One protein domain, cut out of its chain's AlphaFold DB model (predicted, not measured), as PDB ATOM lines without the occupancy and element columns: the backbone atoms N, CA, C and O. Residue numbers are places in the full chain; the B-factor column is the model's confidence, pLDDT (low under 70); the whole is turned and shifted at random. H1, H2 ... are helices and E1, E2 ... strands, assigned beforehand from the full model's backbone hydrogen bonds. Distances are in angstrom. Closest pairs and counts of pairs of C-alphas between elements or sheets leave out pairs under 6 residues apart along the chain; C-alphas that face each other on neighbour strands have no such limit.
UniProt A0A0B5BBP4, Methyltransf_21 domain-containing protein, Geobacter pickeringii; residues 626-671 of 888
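Overview. This is residues 626 to 671 of the 888 residues of the protein "Methyltransf_21 domain-containing protein" of Geobacter pickeringii (UniProt A0A0B5BBP4). A small three-stranded sheet bows over a single helix: hairpin follows hairpin through E1, E2 and E3, and then H1 packs on one face of the sheet, next to E2 and E3. The other face is bare, and residues 626 to 630 lead away from this body as a tail that adds to its length. The printed part has 46 residues, with three named strands and one named helix in the order E1, E2, E3, H1; the class is mixed, and the sheet's order is E1 - E2 - E3, all antiparallel. It is compact, with a radius of gyration of the C-alphas of 10.0 A, yet elongated in outline, spanning 36 by 19 by 11 A.

Along the chain. Start at Leu 626 and read on to C-alpha 634 at (-30.899, -38.175, 40.498), where E1 begins; it runs through residue 639, 14.9 A. E2, residues 642 to 647, is also 14.9 A long, and E3, residues 650 to 655, is 15.9 A. H1 holds residues 659 to 667, 12.2 A, and ends at C-alpha 667 at (-41.175, -33.521, 42.356).

Arrangement. The strands form a meander, each the antiparallel neighbour of the one before. In the hairpin E1 and E2, at 170 degrees, look for N 636 and O 644, 2.8 A apart. In the hairpin E2 and E3, at 154 degrees, N 645 and O 652 are 2.9 A apart. H1 is on the sheet at a height of 9.0 A, over E3 and only just over E2, with 3 of its C-alphas falling on E2. It runs slantwise to the strands, at 45 degrees to E3 on the local plane. Its closest C-alphas to E3 are Asp 661 and Leu 654, 5.3 A. In H1 every O i to N i+4 pair is within hydrogen-bond range.

Size, cuts and confidence. The two C-alphas farthest apart, Leu 626 and Gln 640, are 35.7 A apart. The printed part has no cut, and its three links are tight. The model's mean pLDDT over the printed part is 87.0; look for values under 70 at residue 626 and residues 628 to 629.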
ATOM      1  N   LEU A 626     -54.516 -40.924  43.148       61.41
ATOM      2  CA  LEU A 626     -54.451 -41.792  41.961       61.41
ATOM      3  C   LEU A 626     -53.122 -41.652  41.202       61.41
ATOM      4  O   LEU A 626     -52.723 -42.559  40.471       61.41
ATOM      5  N   PHE A 627     -52.444 -40.521  41.383       72.69
ATOM      6  CA  PHE A 627     -51.256 -40.130  40.638       72.69
ATOM      7  C   PHE A 627     -50.027 -40.149  41.552       72.69
ATOM      8  O   PHE A 627     -50.107 -39.659  42.687       72.69
ATOM      9  N   PRO A 628     -48.875 -40.669  41.088       69.12
ATOM     10  CA  PRO A 628     -47.619 -40.551  41.817       69.12
ATOM     11  C   PRO A 628     -47.262 -39.071  41.998       69.12
ATOM     12  O   PRO A 628     -47.003 -38.365  41.027       69.12
ATOM     13  N   THR A 629     -47.243 -38.598  43.244       66.69
ATOM     14  CA  THR A 629     -46.999 -37.179  43.568       66.69
ATOM     15  C   THR A 629     -45.526 -36.784  43.491       66.69
ATOM     16  O   THR A 629     -45.201 -35.599  43.531       66.69
ATOM     17  N   SER A 630     -44.623 -37.765  43.397       78.00
ATOM     18  CA  SER A 630     -43.206 -37.527  43.148       78.00
ATOM     19  C   SER A 630     -42.507 -38.735  42.525       78.00
ATOM     20  O   SER A 630     -42.905 -39.884  42.727       78.00
ATOM     21  N   TYR A 631     -41.428 -38.464  41.796       84.19
ATOM     22  CA  TYR A 631     -40.483 -39.432  41.263       84.19
ATOM     23  C   TYR A 631     -39.076 -39.104  41.777       84.19
ATOM     24  O   TYR A 631     -38.741 -37.931  41.952       84.19
ATOM     25  N   PRO A 632     -38.212 -40.113  41.994       87.69
ATOM     26  CA  PRO A 632     -36.837 -39.865  42.401       87.69
ATOM     27  C   PRO A 632     -36.092 -39.017  41.366       87.69
ATOM     28  O   PRO A 632     -36.059 -39.361  40.181       87.69
ATOM     29  N   VAL A 633     -35.443 -37.953  41.836       92.62
ATOM     30  CA  VAL A 633     -34.539 -37.121  41.038       92.62
ATOM     31  C   VAL A 633     -33.103 -37.499  41.374       92.62
ATOM     32  O   VAL A 633     -32.684 -37.442  42.527       92.62
ATOM     33  N   THR A 634     -32.337 -37.904  40.364       95.25
ATOM     34  CA  THR A 634     -30.899 -38.175  40.498       95.25
ATOM     35  C   THR A 634     -30.118 -37.083  39.785       95.25
ATOM     36  O   THR A 634     -30.153 -37.012  38.558       95.25
ATOM     37  N   ILE A 635     -29.408 -36.241  40.535       94.44
ATOM     38  CA  ILE A 635     -28.514 -35.226  39.963       94.44
ATOM     39  C   ILE A 635     -27.301 -35.933  39.348       94.44
ATOM     40  O   ILE A 635     -26.669 -36.771  39.991       94.44
ATOM     41  N   LEU A 636     -27.008 -35.615  38.090       93.12
ATOM     42  CA  LEU A 636     -25.901 -36.174  37.316       93.12
ATOM     43  C   LEU A 636     -24.733 -35.188  37.237       93.12
ATOM     44  O   LEU A 636     -23.581 -35.587  37.378       93.12
ATOM     45  N   GLU A 637     -25.043 -33.910  37.026       92.94
ATOM     46  CA  GLU A 637     -24.083 -32.811  36.937       92.94
ATOM     47  C   GLU A 637     -24.768 -31.510  37.377       92.94
ATOM     48  O   GLU A 637     -25.969 -31.341  37.164       92.94
ATOM     49  N   GLN A 638     -24.019 -30.597  37.993       90.25
ATOM     50  CA  GLN A 638     -24.520 -29.290  38.409       90.25
ATOM     51  C   GLN A 638     -23.457 -28.220  38.152       90.25
ATOM     52  O   GLN A 638     -22.337 -28.335  38.651       90.25
ATOM     53  N   ASP A 639     -23.839 -27.174  37.422       86.81
ATOM     54  CA  ASP A 639     -23.034 -25.976  37.185       86.81
ATOM     55  C   ASP A 639     -23.887 -24.726  37.436       86.81
ATOM     56  O   ASP A 639     -24.836 -24.437  36.705       86.81
ATOM     57  N   GLN A 640     -23.570 -23.996  38.508       89.00
ATOM     58  CA  GLN A 640     -24.363 -22.865  39.001       89.00
ATOM     59  C   GLN A 640     -25.857 -23.226  39.151       89.00
ATOM     60  O   GLN A 640     -26.205 -24.064  39.988       89.00
ATOM     61  N   ASN A 641     -26.725 -22.592  38.353       87.31
ATOM     62  CA  ASN A 641     -28.171 -22.813  38.342       87.31
ATOM     63  C   ASN A 641     -28.605 -23.912  37.360       87.31
ATOM     64  O   ASN A 641     -29.757 -24.327  37.404       87.31
ATOM     65  N   ILE A 642     -27.712 -24.403  36.495       92.19
ATOM     66  CA  ILE A 642     -28.030 -25.436  35.509       92.19
ATOM     67  C   ILE A 642     -27.727 -26.817  36.093       92.19
ATOM     68  O   ILE A 642     -26.600 -27.125  36.483       92.19
ATOM     69  N   ILE A 643     -28.742 -27.672  36.137       93.81
ATOM     70  CA  ILE A 643     -28.706 -28.999  36.745       93.81
ATOM     71  C   ILE A 643     -29.060 -30.034  35.684       93.81
ATOM     72  O   ILE A 643     -30.173 -30.063  35.166       93.81
ATOM     73  N   THR A 644     -28.127 -30.936  35.394       96.06
ATOM     74  CA  THR A 644     -28.424 -32.131  34.606       96.06
ATOM     75  C   THR A 644     -28.857 -33.242  35.553       96.06
ATOM     76  O   THR A 644     -28.095 -33.643  36.434       96.06
ATOM     77  N   CYS A 645     -30.065 -33.771  35.386       94.94
ATOM     78  CA  CYS A 645     -30.616 -34.802  36.262       94.94
ATOM     79  C   CYS A 645     -31.354 -35.900  35.490       94.94
ATOM     80  O   CYS A 645     -31.725 -35.740  34.331       94.94
ATOM     81  N   SER A 646     -31.586 -37.029  36.154       95.12
ATOM     82  CA  SER A 646     -32.516 -38.068  35.720       95.12
ATOM     83  C   SER A 646     -33.769 -38.012  36.589       95.12
ATOM     84  O   SER A 646     -33.655 -38.131  37.809       95.12
ATOM     85  N   ALA A 647     -34.942 -37.867  35.976       92.31
ATOM     86  CA  ALA A 647     -36.239 -37.809  36.650       92.31
ATOM     87  C   ALA A 647     -37.331 -38.449  35.776       92.31
ATOM     88  O   ALA A 647     -37.313 -38.299  34.552       92.31
ATOM     89  N   ASN A 648     -38.244 -39.206  36.396       88.94
ATOM     90  CA  ASN A 648     -39.271 -40.006  35.710       88.94
ATOM     91  C   ASN A 648     -38.707 -40.832  34.526       88.94
ATOM     92  O   ASN A 648     -39.242 -40.866  33.421       88.94
ATOM     93  N   GLY A 649     -37.529 -41.433  34.736       88.62
ATOM     94  CA  GLY A 649     -36.822 -42.238  33.737       88.62
ATOM     95  C   GLY A 649     -36.165 -41.466  32.587       88.62
ATOM     96  O   GLY A 649     -35.485 -42.109  31.788       88.62
ATOM     97  N   ASN A 650     -36.334 -40.146  32.485       94.44
ATOM     98  CA  ASN A 650     -35.780 -39.283  31.434       94.44
ATOM     99  C   ASN A 650     -34.614 -38.436  31.959       94.44
ATOM    100  O   ASN A 650     -34.509 -38.190  33.161       94.44
ATOM    101  N   ARG A 651     -33.744 -37.977  31.057       95.88
ATOM    102  CA  ARG A 651     -32.643 -37.053  31.356       95.88
ATOM    103  C   ARG A 651     -33.037 -35.625  31.005       95.88
ATOM    104  O   ARG A 651     -33.523 -35.372  29.907       95.88
ATOM    105  N   TRP A 652     -32.763 -34.698  31.907       95.81
ATOM    106  CA  TRP A 652     -33.120 -33.291  31.775       95.81
ATOM    107  C   TRP A 652     -31.921 -32.411  32.069       95.81
ATOM    108  O   TRP A 652     -31.072 -32.786  32.876       95.81
ATOM    109  N   LYS A 653     -31.878 -31.241  31.435       95.19
ATOM    110  CA  LYS A 653     -30.958 -30.156  31.758       95.19
ATOM    111  C   LYS A 653     -31.792 -28.933  32.120       95.19
ATOM    112  O   LYS A 653     -32.361 -28.263  31.258       95.19
ATOM    113  N   LEU A 654     -31.900 -28.711  33.419       92.81
ATOM    114  CA  LEU A 654     -32.874 -27.823  34.027       92.81
ATOM    115  C   LEU A 654     -32.197 -26.584  34.595       92.81
ATOM    116  O   LEU A 654     -31.136 -26.686  35.203       92.81
ATOM    117  N   ASP A 655     -32.816 -25.429  34.421       88.00
ATOM    118  CA  ASP A 655     -32.421 -24.180  35.049       88.00
ATOM    119  C   ASP A 655     -33.224 -23.972  36.338       88.00
ATOM    120  O   ASP A 655     -34.419 -23.690  36.318       88.00
ATOM    121  N   ALA A 656     -32.557 -24.079  37.489       84.25
ATOM    122  CA  ALA A 656     -33.164 -23.927  38.807       84.25
ATOM    123  C   ALA A 656     -33.768 -22.532  39.052       84.25
ATOM    124  O   ALA A 656     -34.432 -22.333  40.069       84.25
ATOM    125  N   THR A 657     -33.561 -21.555  38.166       76.88
ATOM    126  CA  THR A 657     -34.249 -20.261  38.215       76.88
ATOM    127  C   THR A 657     -35.652 -20.297  37.606       76.88
ATOM    128  O   THR A 657     -36.489 -19.510  38.044       76.88
ATOM    129  N   GLN A 658     -35.949 -21.241  36.712       73.88
ATOM    130  CA  GLN A 658     -37.218 -21.326  35.984       73.88
ATOM    131  C   GLN A 658     -38.271 -22.149  36.741       73.88
ATOM    132  O   GLN A 658     -37.955 -23.121  37.426       73.88
ATOM    133  N   PHE A 659     -39.545 -21.753  36.642       75.31
ATOM    134  CA  PHE A 659     -40.630 -22.340  37.440       75.31
ATOM    135  C   PHE A 659     -40.840 -23.840  37.167       75.31
ATOM    136  O   PHE A 659     -40.758 -24.644  38.096       75.31
ATOM    137  N   VAL A 660     -41.049 -24.220  35.901       81.12
ATOM    138  CA  VAL A 660     -41.312 -25.617  35.507       81.12
ATOM    139  C   VAL A 660     -40.119 -26.518  35.843       81.12
ATOM    140  O   VAL A 660     -40.263 -27.613  36.386       81.12
ATOM    141  N   ASP A 661     -38.914 -26.020  35.597       87.31
ATOM    142  CA  ASP A 661     -37.661 -26.687  35.925       87.31
ATOM    143  C   ASP A 661     -37.532 -26.976  37.429       87.31
ATOM    144  O   ASP A 661     -37.179 -28.094  37.815       87.31
ATOM    145  N   ARG A 662     -37.877 -26.014  38.300       85.25
ATOM    146  CA  ARG A 662     -37.929 -26.227  39.762       85.25
ATOM    147  C   ARG A 662     -38.960 -27.278  40.152       85.25
ATOM    148  O   ARG A 662     -38.730 -28.038  41.097       85.25
ATOM    149  N   GLU A 663     -40.091 -27.332  39.460       84.69
ATOM    150  CA  GLU A 663     -41.109 -28.342  39.725       84.69
ATOM    151  C   GLU A 663     -40.585 -29.749  39.412       84.69
ATOM    152  O   GLU A 663     -40.659 -30.635  40.264       84.69
ATOM    153  N   ILE A 664     -39.926 -29.937  38.266       89.00
ATOM    154  CA  ILE A 664     -39.286 -31.215  37.925       89.00
ATOM    155  C   ILE A 664     -38.145 -31.535  38.897       89.00
ATOM    156  O   ILE A 664     -38.014 -32.679  39.323       89.00
ATOM    157  N   LEU A 665     -37.329 -30.560  39.302       90.06
ATOM    158  CA  LEU A 665     -36.249 -30.784  40.273       90.06
ATOM    159  C   LEU A 665     -36.769 -31.196  41.658       90.06
ATOM    160  O   LEU A 665     -36.116 -31.975  42.349       90.06
ATOM    161  N   SER A 666     -37.928 -30.675  42.067       86.50
ATOM    162  CA  SER A 666     -38.507 -30.932  43.391       86.50
ATOM    163  C   SER A 666     -39.376 -32.189  43.435       86.50
ATOM    164  O   SER A 666     -39.275 -32.964  44.387       86.50
ATOM    165  N   LYS A 667     -40.215 -32.410  42.419       87.44
ATOM    166  CA  LYS A 667     -41.175 -33.521  42.356       87.44
ATOM    167  C   LYS A 667     -40.723 -34.651  41.438       87.44
ATOM    168  O   LYS A 667     -41.292 -35.731  41.491       87.44
ATOM    169  N   GLY A 668     -39.743 -34.440  40.568       89.75
ATOM    170  CA  GLY A 668     -39.319 -35.416  39.558       89.75
ATOM    171  C   GLY A 668     -40.293 -35.613  38.396       89.75
ATOM    172  O   GLY A 668     -40.068 -36.493  37.566       89.75
ATOM    173  N   VAL A 669     -41.361 -34.819  38.339       90.25
ATOM    174  CA  VAL A 669     -42.435 -34.872  37.343       90.25
ATOM    175  C   VAL A 669     -43.054 -33.481  37.224       90.25
ATOM    176  O   VAL A 669     -43.167 -32.776  38.224       90.25
ATOM    177  N   PHE A 670     -43.435 -33.104  36.010       89.31
ATOM    178  CA  PHE A 670     -44.284 -31.949  35.723       89.31
ATOM    179  C   PHE A 670     -45.682 -32.451  35.348       89.31
ATOM    180  O   PHE A 670     -45.781 -33.480  34.673       89.31
ATOM    181  N   GLU A 671     -46.727 -31.778  35.838       87.62
ATOM    182  CA  GLU A 671     -48.142 -32.154  35.664       87.62
ATOM    183  C   GLU A 671     -48.392 -33.668  35.844       87.62
ATOM    184  O   GLU A 671     -48.521 -34.415  34.863       87.62
TER     185      GLU A 671